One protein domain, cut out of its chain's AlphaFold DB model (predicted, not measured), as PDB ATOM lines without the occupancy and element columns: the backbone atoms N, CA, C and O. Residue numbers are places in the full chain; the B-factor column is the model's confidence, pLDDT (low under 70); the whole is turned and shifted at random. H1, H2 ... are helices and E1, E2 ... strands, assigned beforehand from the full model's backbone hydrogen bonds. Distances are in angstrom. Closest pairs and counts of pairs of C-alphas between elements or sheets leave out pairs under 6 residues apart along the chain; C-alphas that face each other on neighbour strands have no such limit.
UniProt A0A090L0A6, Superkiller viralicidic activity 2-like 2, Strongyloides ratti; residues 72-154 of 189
ATOM      1  N   SER A  72      -5.528 138.956 388.628       85.25
ATOM      2  CA  SER A  72      -4.210 139.419 388.179       85.25
ATOM      3  C   SER A  72      -3.351 138.292 387.616       85.25
ATOM      4  O   SER A  72      -3.519 137.120 387.962       85.25
ATOM      5  N   ALA A  73      -2.442 138.644 386.708       84.06
ATOM      6  CA  ALA A  73      -1.461 137.728 386.140       84.06
ATOM      7  C   ALA A  73      -0.106 138.420 385.968       84.06
ATOM      8  O   ALA A  73      -0.031 139.553 385.493       84.06
ATOM      9  N   ILE A  74       0.970 137.707 386.300       85.00
ATOM     10  CA  ILE A  74       2.342 138.149 386.041       85.00
ATOM     11  C   ILE A  74       2.726 137.694 384.632       85.00
ATOM     12  O   ILE A  74       2.805 136.497 384.362       85.00
ATOM     13  N   ILE A  75       2.956 138.652 383.738       81.50
ATOM     14  CA  ILE A  75       3.286 138.405 382.326       81.50
ATOM     15  C   ILE A  75       4.801 138.341 382.121       81.50
ATOM     16  O   ILE A  75       5.284 137.575 381.289       81.50
ATOM     17  N   LEU A  76       5.558 139.122 382.892       81.56
ATOM     18  CA  LEU A  76       7.014 139.146 382.838       81.56
ATOM     19  C   LEU A  76       7.579 139.358 384.243       81.56
ATOM     20  O   LEU A  76       7.138 140.245 384.971       81.56
ATOM     21  N   ASN A  77       8.553 138.533 384.617       83.31
ATOM     22  CA  ASN A  77       9.307 138.669 385.857       83.31
ATOM     23  C   ASN A  77      10.771 138.325 385.576       83.31
ATOM     24  O   ASN A  77      11.207 137.188 385.749       83.31
ATOM     25  N   GLU A  78      11.512 139.305 385.071       82.19
ATOM     26  CA  GLU A  78      12.916 139.146 384.700       82.19
ATOM     27  C   GLU A  78      13.742 140.288 385.277       82.19
ATOM     28  O   GLU A  78      13.342 141.438 385.146       82.19
ATOM     29  N   GLN A  79      14.897 139.956 385.869       64.88
ATOM     30  CA  GLN A  79      16.019 140.820 386.284       64.88
ATOM     31  C   GLN A  79      15.806 142.346 386.116       64.88
ATOM     32  O   GLN A  79      16.502 142.966 385.319       64.88
ATOM     33  N   ASN A  80      14.887 142.944 386.892       78.69
ATOM     34  CA  ASN A  80      14.551 144.386 386.973       78.69
ATOM     35  C   ASN A  80      13.281 144.867 386.244       78.69
ATOM     36  O   ASN A  80      13.052 146.071 386.140       78.69
ATOM     37  N   CYS A  81      12.412 143.967 385.792       88.00
ATOM     38  CA  CYS A  81      11.072 144.307 385.329       88.00
ATOM     39  C   CYS A  81      10.058 143.272 385.829       88.00
ATOM     40  O   CYS A  81      10.153 142.085 385.514       88.00
ATOM     41  N   LEU A  82       9.086 143.748 386.610       91.19
ATOM     42  CA  LEU A  82       7.880 143.015 386.973       91.19
ATOM     43  C   LEU A  82       6.714 143.631 386.201       91.19
ATOM     44  O   LEU A  82       6.430 144.817 386.361       91.19
ATOM     45  N   HIS A  83       6.046 142.824 385.383       90.56
ATOM     46  CA  HIS A  83       4.832 143.204 384.676       90.56
ATOM     47  C   HIS A  83       3.670 142.359 385.198       90.56
ATOM     48  O   HIS A  83       3.563 141.174 384.879       90.56
ATOM     49  N   GLU A  84       2.805 142.981 385.995       91.19
ATOM     50  CA  GLU A  84       1.547 142.408 386.469       91.19
ATOM     51  C   GLU A  84       0.372 143.142 385.816       91.19
ATOM     52  O   GLU A  84       0.351 144.371 385.767       91.19
ATOM     53  N   VAL A  85      -0.598 142.384 385.305       89.31
ATOM     54  CA  VAL A  85      -1.803 142.920 384.664       89.31
ATOM     55  C   VAL A  85      -3.024 142.538 385.475       89.31
ATOM     56  O   VAL A  85      -3.179 141.386 385.873       89.31
ATOM     57  N   PHE A  86      -3.897 143.518 385.676       89.56
ATOM     58  CA  PHE A  86      -5.145 143.419 386.420       89.56
ATOM     59  C   PHE A  86      -6.325 143.469 385.445       89.56
ATOM     60  O   PHE A  86      -6.404 144.384 384.627       89.56
ATOM     61  N   TYR A  87      -7.235 142.498 385.514       85.31
ATOM     62  CA  TYR A  87      -8.328 142.354 384.551       85.31
ATOM     63  C   TYR A  87      -9.603 141.765 385.175       85.31
ATOM     64  O   TYR A  87      -9.555 141.071 386.190       85.31
ATOM     65  N   ASP A  88     -10.765 142.037 384.571       84.56
ATOM     66  CA  ASP A  88     -12.004 141.313 384.897       84.56
ATOM     67  C   ASP A  88     -11.965 139.929 384.233       84.56
ATOM     68  O   ASP A  88     -11.444 139.780 383.130       84.56
ATOM     69  N   GLU A  89     -12.575 138.917 384.847       73.31
ATOM     70  CA  GLU A  89     -12.670 137.546 384.303       73.31
ATOM     71  C   GLU A  89     -13.257 137.507 382.875       73.31
ATOM     72  O   GLU A  89     -12.982 136.593 382.096       73.31
ATOM     73  N   SER A  90     -14.046 138.524 382.509       72.62
ATOM     74  CA  SER A  90     -14.617 138.698 381.168       72.62
ATOM     75  C   SER A  90     -13.621 139.201 380.108       72.62
ATOM     76  O   SER A  90     -13.882 139.061 378.913       72.62
ATOM     77  N   SER A  91     -12.470 139.739 380.519       70.94
ATOM     78  CA  SER A  91     -11.440 140.344 379.673       70.94
ATOM     79  C   SER A  91     -10.080 139.690 379.937       70.94
ATOM     80  O   SER A  91      -9.243 140.242 380.644       70.94
ATOM     81  N   LYS A  92      -9.835 138.490 379.398       67.56
ATOM     82  CA  LYS A  92      -8.501 137.875 379.515       67.56
ATOM     83  C   LYS A  92      -7.446 138.770 378.846       67.56
ATOM     84  O   LYS A  92      -7.712 139.267 377.750       67.56
ATOM     85  N   PRO A  93      -6.265 138.953 379.462       66.38
ATOM     86  CA  PRO A  93      -5.234 139.824 378.920       66.38
ATOM     87  C   PRO A  93      -4.781 139.300 377.556       66.38
ATOM     88  O   PRO A  93      -4.511 138.106 377.382       66.38
ATOM     89  N   SER A  94      -4.729 140.197 376.573       64.12
ATOM     90  CA  SER A  94      -4.196 139.866 375.254       64.12
ATOM     91  C   SER A  94      -2.689 139.635 375.353       64.12
ATOM     92  O   SER A  94      -2.012 140.205 376.208       64.12
ATOM     93  N   LYS A  95      -2.134 138.794 374.473       64.44
ATOM     94  CA  LYS A  95      -0.676 138.658 374.379       64.44
ATOM     95  C   LYS A  95      -0.100 139.999 373.932       64.44
ATOM     96  O   LYS A  95      -0.375 140.447 372.822       64.44
ATOM     97  N   ILE A  96       0.682 140.619 374.805       66.50
ATOM     98  CA  ILE A  96       1.393 141.858 374.513       66.50
ATOM     99  C   ILE A  96       2.405 141.554 373.396       66.50
ATOM    100  O   ILE A  96       3.111 140.546 373.454       66.50
ATOM    101  N   GLY A  97       2.408 142.361 372.329       66.19
ATOM    102  CA  GLY A  97       3.310 142.179 371.188       66.19
ATOM    103  C   GLY A  97       4.789 142.322 371.570       66.19
ATOM    104  O   GLY A  97       5.122 142.640 372.704       66.19
ATOM    105  N   PHE A  98       5.702 142.105 370.620       69.06
ATOM    106  CA  PHE A  98       7.150 142.175 370.894       69.06
ATOM    107  C   PHE A  98       7.798 143.515 370.522       69.06
ATOM    108  O   PHE A  98       8.926 143.774 370.932       69.06
ATOM    109  N   LYS A  99       7.118 144.364 369.740       77.50
ATOM    110  CA  LYS A  99       7.673 145.631 369.255       77.50
ATOM    111  C   LYS A  99       6.633 146.757 369.313       77.50
ATOM    112  O   LYS A  99       5.537 146.547 368.789       77.50
ATOM    113  N   PRO A 100       6.970 147.923 369.897       78.44
ATOM    114  CA  PRO A 100       6.098 149.088 369.879       78.44
ATOM    115  C   PRO A 100       5.795 149.551 368.448       78.44
ATOM    116  O   PRO A 100       6.633 149.426 367.549       78.44
ATOM    117  N   LYS A 101       4.596 150.087 368.239       80.00
ATOM    118  CA  LYS A 101       4.080 150.546 366.945       80.00
ATOM    119  C   LYS A 101       4.804 151.789 366.431       80.00
ATOM    120  O   LYS A 101       5.016 151.906 365.225       80.00
ATOM    121  N   HIS A 102       5.173 152.701 367.327       75.88
ATOM    122  CA  HIS A 102       5.816 153.966 366.979       75.88
ATOM    123  C   HIS A 102       7.345 153.854 367.093       75.88
ATOM    124  O   HIS A 102       7.872 153.454 368.132       75.88
ATOM    125  N   ASP A 103       8.071 154.237 366.039       72.56
ATOM    126  CA  ASP A 103       9.540 154.261 366.039       72.56
ATOM    127  C   ASP A 103      10.057 155.629 366.505       72.56
ATOM    128  O   ASP A 103      10.396 156.509 365.710       72.56
ATOM    129  N   LEU A 104      10.077 155.833 367.823       77.19
ATOM    130  CA  LEU A 104      10.734 156.991 368.421       77.19
ATOM    131  C   LEU A 104      12.233 156.723 368.556       77.19
ATOM    132  O   LEU A 104      12.672 155.904 369.364       77.19
ATOM    133  N   ARG A 105      13.042 157.471 367.801       80.00
ATOM    134  CA  ARG A 105      14.504 157.422 367.912       80.00
ATOM    135  C   ARG A 105      14.965 158.159 369.168       80.00
ATOM    136  O   ARG A 105      15.161 159.371 369.148       80.00
ATOM    137  N   PHE A 106      15.146 157.419 370.259       80.94
ATOM    138  CA  PHE A 106      15.637 157.956 371.534       80.94
ATOM    139  C   PHE A 106      17.163 158.142 371.590       80.94
ATOM    140  O   PHE A 106      17.652 158.848 372.465       80.94
ATOM    141  N   GLY A 107      17.917 157.550 370.654       86.62
ATOM    142  CA  GLY A 107      19.387 157.578 370.659       86.62
ATOM    143  C   GLY A 107      20.033 156.574 371.624       86.62
ATOM    144  O   GLY A 107      21.249 156.556 371.758       86.62
ATOM    145  N   TYR A 108      19.226 155.733 372.271       89.12
ATOM    146  CA  TYR A 108      19.632 154.629 373.138       89.12
ATOM    147  C   TYR A 108      18.603 153.495 373.043       89.12
ATOM    148  O   TYR A 108      17.493 153.692 372.539       89.12
ATOM    149  N   GLU A 109      18.984 152.307 373.507       89.44
ATOM    150  CA  GLU A 109      18.088 151.154 373.596       89.44
ATOM    151  C   GLU A 109      17.147 151.293 374.798       89.44
ATOM    152  O   GLU A 109      17.570 151.687 375.883       89.44
ATOM    153  N   LEU A 110      15.861 151.001 374.596       90.50
ATOM    154  CA  LEU A 110      14.865 151.082 375.660       90.50
ATOM    155  C   LEU A 110      14.998 149.904 376.625       90.50
ATOM    156  O   LEU A 110      15.080 148.750 376.205       90.50
ATOM    157  N   ASP A 111      14.899 150.190 377.919       91.38
ATOM    158  CA  ASP A 111      14.835 149.152 378.944       91.38
ATOM    159  C   ASP A 111      13.562 148.308 378.798       91.38
ATOM    160  O   ASP A 111      12.513 148.781 378.344       91.38
ATOM    161  N   LYS A 112      13.605 147.064 379.291       90.19
ATOM    162  CA  LYS A 112      12.469 146.125 379.226       90.19
ATOM    163  C   LYS A 112      11.162 146.739 379.733       90.19
ATOM    164  O   LYS A 112      10.138 146.615 379.069       90.19
ATOM    165  N   PHE A 113      11.188 147.446 380.865       92.06
ATOM    166  CA  PHE A 113       9.977 148.060 381.422       92.06
ATOM    167  C   PHE A 113       9.416 149.179 380.528       92.06
ATOM    168  O   PHE A 113       8.199 149.356 380.456       92.06
ATOM    169  N   GLN A 114      10.283 149.912 379.822       93.00
ATOM    170  CA  GLN A 114       9.885 150.966 378.886       93.00
ATOM    171  C   GLN A 114       9.215 150.346 377.657       93.00
ATOM    172  O   GLN A 114       8.143 150.794 377.256       93.00
ATOM    173  N   VAL A 115       9.789 149.265 377.117       91.25
ATOM    174  CA  VAL A 115       9.202 148.502 376.002       91.25
ATOM    175  C   VAL A 115       7.830 147.941 376.383       91.25
ATOM    176  O   VAL A 115       6.865 148.160 375.656       91.25
ATOM    177  N   GLN A 116       7.720 147.281 377.539       90.94
ATOM    178  CA  GLN A 116       6.453 146.724 378.033       90.94
ATOM    179  C   GLN A 116       5.377 147.801 378.218       90.94
ATOM    180  O   GLN A 116       4.230 147.602 377.823       90.94
ATOM    181  N   SER A 117       5.757 148.964 378.751       92.81
ATOM    182  CA  SER A 117       4.829 150.086 378.926       92.81
ATOM    183  C   SER A 117       4.330 150.626 377.585       92.81
ATOM    184  O   SER A 117       3.136 150.858 377.423       92.81
ATOM    185  N   ASN A 118       5.222 150.788 376.603       93.56
ATOM    186  CA  ASN A 118       4.853 151.272 375.270       93.56
ATOM    187  C   ASN A 118       3.909 150.300 374.545       93.56
ATOM    188  O   ASN A 118       2.967 150.732 373.888       93.56
ATOM    189  N   LEU A 119       4.118 148.992 374.708       91.44
ATOM    190  CA  LEU A 119       3.249 147.971 374.124       91.44
ATOM    191  C   LEU A 119       1.835 147.991 374.717       91.44
ATOM    192  O   LEU A 119       0.858 147.867 373.983       91.44
ATOM    193  N   ALA A 120       1.710 148.176 376.031       91.06
ATOM    194  CA  ALA A 120       0.404 148.331 376.666       91.06
ATOM    195  C   ALA A 120      -0.300 149.627 376.207       91.06
ATOM    196  O   ALA A 120      -1.502 149.621 375.938       91.06
ATOM    197  N   VAL A 121       0.450 150.715 375.990       92.06
ATOM    198  CA  VAL A 121      -0.083 151.949 375.380       92.06
ATOM    199  C   VAL A 121      -0.604 151.694 373.960       92.06
ATOM    200  O   VAL A 121      -1.699 152.149 373.630       92.06
ATOM    201  N   ASP A 122       0.116 150.929 373.135       91.62
ATOM    202  CA  ASP A 122      -0.330 150.579 371.777       91.62
ATOM    203  C   ASP A 122      -1.632 149.767 371.767       91.62
ATOM    204  O   ASP A 122      -2.458 149.916 370.861       91.62
ATOM    205  N   ASN A 123      -1.840 148.945 372.798       88.44
ATOM    206  CA  ASN A 123      -3.070 148.183 373.007       88.44
ATOM    207  C   ASN A 123      -4.231 149.036 373.554       88.44
ATOM    208  O   ASN A 123      -5.336 148.524 373.714       88.44
ATOM    209  N   ASN A 124      -4.026 150.339 373.782       89.56
ATOM    210  CA  ASN A 124      -4.956 151.239 374.476       89.56
ATOM    211  C   ASN A 124      -5.289 150.775 375.909       89.56
ATOM    212  O   ASN A 124      -6.415 150.956 376.376       89.56
ATOM    213  N   GLU A 125      -4.317 150.187 376.605       90.19
ATOM    214  CA  GLU A 125      -4.445 149.758 377.998       90.19
ATOM    215  C   GLU A 125      -3.887 150.823 378.956       90.19
ATOM    216  O   GLU A 125      -2.979 151.591 378.627       90.19
ATOM    217  N   SER A 126      -4.436 150.871 380.170       92.62
ATOM    218  CA  SER A 126      -3.924 151.736 381.237       92.62
ATOM    219  C   SER A 126      -2.697 151.102 381.887       92.62
ATOM    220  O   SER A 126      -2.728 149.930 382.252       92.62
ATOM    221  N   VAL A 127      -1.645 151.892 382.104       93.56
ATOM    222  CA  VAL A 127      -0.377 151.413 382.673       93.56
ATOM    223  C   VAL A 127       0.001 152.235 383.897       93.56
ATOM    224  O   VAL A 127       0.007 153.466 383.855       93.56
ATOM    225  N   LEU A 128       0.373 151.550 384.978       94.81
ATOM    226  CA  LEU A 128       1.024 152.142 386.143       94.81
ATOM    227  C   LEU A 128       2.504 151.755 386.138       94.81
ATOM    228  O   LEU A 128       2.837 150.575 386.090       94.81
ATOM    229  N   ILE A 129       3.392 152.746 386.219       94.75
ATOM    230  CA  ILE A 129       4.842 152.528 386.164       94.75
ATOM    231  C   ILE A 129       5.459 152.876 387.512       94.75
ATOM    232  O   ILE A 129       5.405 154.026 387.956       94.75
ATOM    233  N   THR A 130       6.116 151.900 388.127       95.00
ATOM    234  CA  THR A 130       6.858 152.063 389.379       95.00
ATOM    235  C   THR A 130       8.355 151.902 389.104       95.00
ATOM    236  O   THR A 130       8.865 150.811 388.887       95.00
ATOM    237  N   ALA A 131       9.082 153.021 389.061       94.06
ATOM    238  CA  ALA A 131      10.526 153.030 388.811       94.06
ATOM    239  C   ALA A 131      11.192 154.274 389.420       94.06
ATOM    240  O   ALA A 131      10.537 155.302 389.624       94.06
ATOM    241  N   HIS A 132      12.508 154.229 389.650       94.06
ATOM    242  CA  HIS A 132      13.283 155.368 390.163       94.06
ATOM    243  C   HIS A 132      13.304 156.556 389.185       94.06
ATOM    244  O   HIS A 132      13.068 156.409 387.984       94.06
ATOM    245  N   THR A 133      13.523 157.777 389.684       90.06
ATOM    246  CA  THR A 133      13.489 159.017 388.872       90.06
ATOM    247  C   THR A 133      14.479 158.988 387.711       90.06
ATOM    248  O   THR A 133      14.116 159.377 386.605       90.06
ATOM    249  N   SER A 134      15.667 158.429 387.925       91.75
ATOM    250  CA  SER A 134      16.712 158.270 386.910       91.75
ATOM    251  C   SER A 134      16.465 157.143 385.899       91.75
ATOM    252  O   SER A 134      17.181 157.074 384.911       91.75
ATOM    253  N   ALA A 135      15.445 156.293 386.080       91.88
ATOM    254  CA  ALA A 135      15.193 155.142 385.200       91.88
ATOM    255  C   ALA A 135      14.640 155.516 383.806       91.88
ATOM    256  O   ALA A 135      14.400 154.647 382.978       91.88
ATOM    257  N   GLY A 136      14.362 156.796 383.536       91.81
ATOM    258  CA  GLY A 136      13.896 157.223 382.210       91.81
ATOM    259  C   GLY A 136      12.389 157.079 381.971       91.81
ATOM    260  O   GLY A 136      11.951 156.956 380.832       91.81
ATOM    261  N   LYS A 137      11.551 157.168 383.017       94.25
ATOM    262  CA  LYS A 137      10.072 157.165 382.878       94.25
ATOM    263  C   LYS A 137       9.551 158.193 381.857       94.25
ATOM    264  O   LYS A 137       8.524 157.975 381.222       94.25
ATOM    265  N   THR A 138      10.257 159.312 381.680       92.06
ATOM    266  CA  THR A 138       9.907 160.366 380.713       92.06
ATOM    267  C   THR A 138       9.890 159.873 379.263       92.06
ATOM    268  O   THR A 138       9.128 160.405 378.458       92.06
ATOM    269  N   SER A 139      10.657 158.840 378.914       92.62
ATOM    270  CA  SER A 139      10.670 158.268 377.560       92.62
ATOM    271  C   SER A 139       9.333 157.622 377.205       92.62
ATOM    272  O   SER A 139       8.850 157.781 376.087       92.62
ATOM    273  N   ILE A 140       8.675 157.002 378.188       94.06
ATOM    274  CA  ILE A 140       7.326 156.445 378.035       94.06
ATOM    275  C   ILE A 140       6.306 157.576 377.848       94.06
ATOM    276  O   ILE A 140       5.452 157.502 376.973       94.06
ATOM    277  N   ALA A 141       6.431 158.677 378.597       92.44
ATOM    278  CA  ALA A 141       5.561 159.843 378.407       92.44
ATOM    279  C   ALA A 141       5.684 160.427 376.986       92.44
ATOM    280  O   ALA A 141       4.675 160.733 376.354       92.44
ATOM    281  N   ARG A 142       6.908 160.513 376.444       91.44
ATOM    282  CA  ARG A 142       7.141 160.916 375.044       91.44
ATOM    283  C   ARG A 142       6.467 159.970 374.051       91.44
ATOM    284  O   ARG A 142       5.912 160.435 373.057       91.44
ATOM    285  N   TYR A 143       6.494 158.667 374.326       93.00
ATOM    286  CA  TYR A 143       5.804 157.661 373.520       93.00
ATOM    287  C   TYR A 143       4.288 157.872 373.506       93.00
ATOM    288  O   TYR A 143       3.690 157.950 372.434       93.00
ATOM    289  N   VAL A 144       3.679 158.057 374.679       92.75
ATOM    290  CA  VAL A 144       2.236 158.316 374.818       92.75
ATOM    291  C   VAL A 144       1.821 159.584 374.075       92.75
ATOM    292  O   VAL A 144       0.831 159.564 373.344       92.75
ATOM    293  N   ILE A 145       2.586 160.672 374.223       90.56
ATOM    294  CA  ILE A 145       2.324 161.931 373.516       90.56
ATOM    295  C   ILE A 145       2.363 161.689 372.007       90.56
ATOM    296  O   ILE A 145       1.400 162.020 371.323       90.56
ATOM    297  N   ASN A 146       3.417 161.048 371.491       89.12
ATOM    298  CA  ASN A 146       3.536 160.758 370.062       89.12
ATOM    299  C   ASN A 146       2.368 159.908 369.538       89.12
ATOM    300  O   ASN A 146       1.765 160.244 368.523       89.12
ATOM    301  N   SER A 147       2.001 158.852 370.269       89.94
ATOM    302  CA  SER A 147       0.870 157.989 369.915       89.94
ATOM    303  C   SER A 147      -0.452 158.765 369.867       89.94
ATOM    304  O   SER A 147      -1.249 158.608 368.939       89.94
ATOM    305  N   CYS A 148      -0.663 159.678 370.818       89.38
ATOM    306  CA  CYS A 148      -1.831 160.554 370.846       89.38
ATOM    307  C   CYS A 148      -1.852 161.535 369.666       89.38
ATOM    308  O   CYS A 148      -2.904 161.700 369.047       89.38
ATOM    309  N   LEU A 149      -0.713 162.147 369.328       86.25
ATOM    310  CA  LEU A 149      -0.598 163.060 368.187       86.25
ATOM    311  C   LEU A 149      -0.885 162.345 366.861       86.25
ATOM    312  O   LEU A 149      -1.688 162.835 366.066       86.25
ATOM    313  N   GLU A 150      -0.318 161.155 366.651       86.44
ATOM    314  CA  GLU A 150      -0.594 160.336 365.463       86.44
ATOM    315  C   GLU A 150      -2.064 159.903 365.382       86.44
ATOM    316  O   GLU A 150      -2.668 159.914 364.307       86.44
ATOM    317  N   ALA A 151      -2.674 159.584 366.524       86.62
ATOM    318  CA  ALA A 151      -4.095 159.263 366.616       86.62
ATOM    319  C   ALA A 151      -5.017 160.495 366.525       86.62
ATOM    320  O   ALA A 151      -6.237 160.331 366.602       86.62
ATOM    321  N   LYS A 152      -4.473 161.715 366.387       87.50
ATOM    322  CA  LYS A 152      -5.210 162.993 366.436       87.50
ATOM    323  C   LYS A 152      -6.075 163.135 367.699       87.50
ATOM    324  O   LYS A 152      -7.174 163.692 367.662       87.50
ATOM    325  N   LYS A 153      -5.590 162.605 368.822       86.12
ATOM    326  CA  LYS A 153      -6.215 162.679 370.148       86.12
ATOM    327  C   LYS A 153      -5.500 163.712 371.016       86.12
ATOM    328  O   LYS A 153      -4.344 164.059 370.792       86.12
ATOM    329  N   ARG A 154      -6.197 164.178 372.049       85.44
ATOM    330  CA  ARG A 154      -5.628 165.055 373.079       85.44
ATOM    331  C   ARG A 154      -5.026 164.209 374.202       85.44
ATOM    332  O   ARG A 154      -5.608 163.195 374.576       85.44
TER     333      ARG A 154
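What this domain is: This is residues 72 to 154 of the 189 residues of the protein "Superkiller viralicidic activity 2-like 2" of Strongyloides ratti (UniProt A0A090L0A6). Three parts stand in a loose row: a hairpin of two strands, E1 and E2, at one side, the helix H1 in the middle, and the longer helix H2 on the far side of H1, side by side with it. A long link with no named element, residues 88 to 111, runs from the hairpin past H1 and back to its start, and residues 123 to 136 return the chain so that H2 runs the same way as H1. The printed part has 83 residues, with two named strands and two named helices in the order E1, E2, H1, H2; the sheet, E1 - E2, is antiparallel, the class is mixed, helices and strands, and under half of the residues are in named elements. The whole is compact, with a radius of gyration of the C-alphas of 13.1 A, and spans 37 by 33 by 21 A.

How they stand to each other: Begin with the hairpin of E1, residues 72 to 78, and E2, residues 81 to 87, antiparallel at 167 degrees between their directions. Look there at N 75 and O 83, 2.8 A apart, and N 85 and O 73, 2.9 A apart, both within hydrogen-bond range. Next find H1, residues 112 to 122: its closest C-alphas to E2 are those of Phe 113 and Cys 81, 5.5 A apart. E1 and H1 are near each other, with 6 pairs of C-alphas within 10 A. Then find H2, residues 137 to 150: it touches H1, the closest C-alphas being those of Ile 140 and Gln 114, 6.1 A apart. The two helices run the same way at a shallow tilt of 23 degrees. H2 is apart from E1 and from E2. In H1 and H2 every O i to N i+4 pair is within hydrogen-bond range.

Where its parts are: Find C-alpha 72 at (-4.210, 139.419, 388.179), where E1 begins; from there it runs 17.5 A to Glu 78. E2 runs 19.5 A from Cys 81 to Tyr 87. H1 begins at C-alpha 112, at (12.469, 146.125, 379.226), and runs 15.5 A to Asp 122. H2 runs 20.7 A from Lys 137 to C-alpha 150, at (-0.594, 160.336, 365.463).

The domain as a whole: The two C-alphas farthest apart, those of Ser 90 and Gly 107, are 40.3 A apart; look for both in the link from E2 to H1. That link and the one from H1 to H2 are long, and the link from E1 to E2 is tight. The printed part has no cut. In the B-factor column you will find a mean pLDDT of 85.7 for the printed part, with residue 79 and residues 92 to 98 under 70.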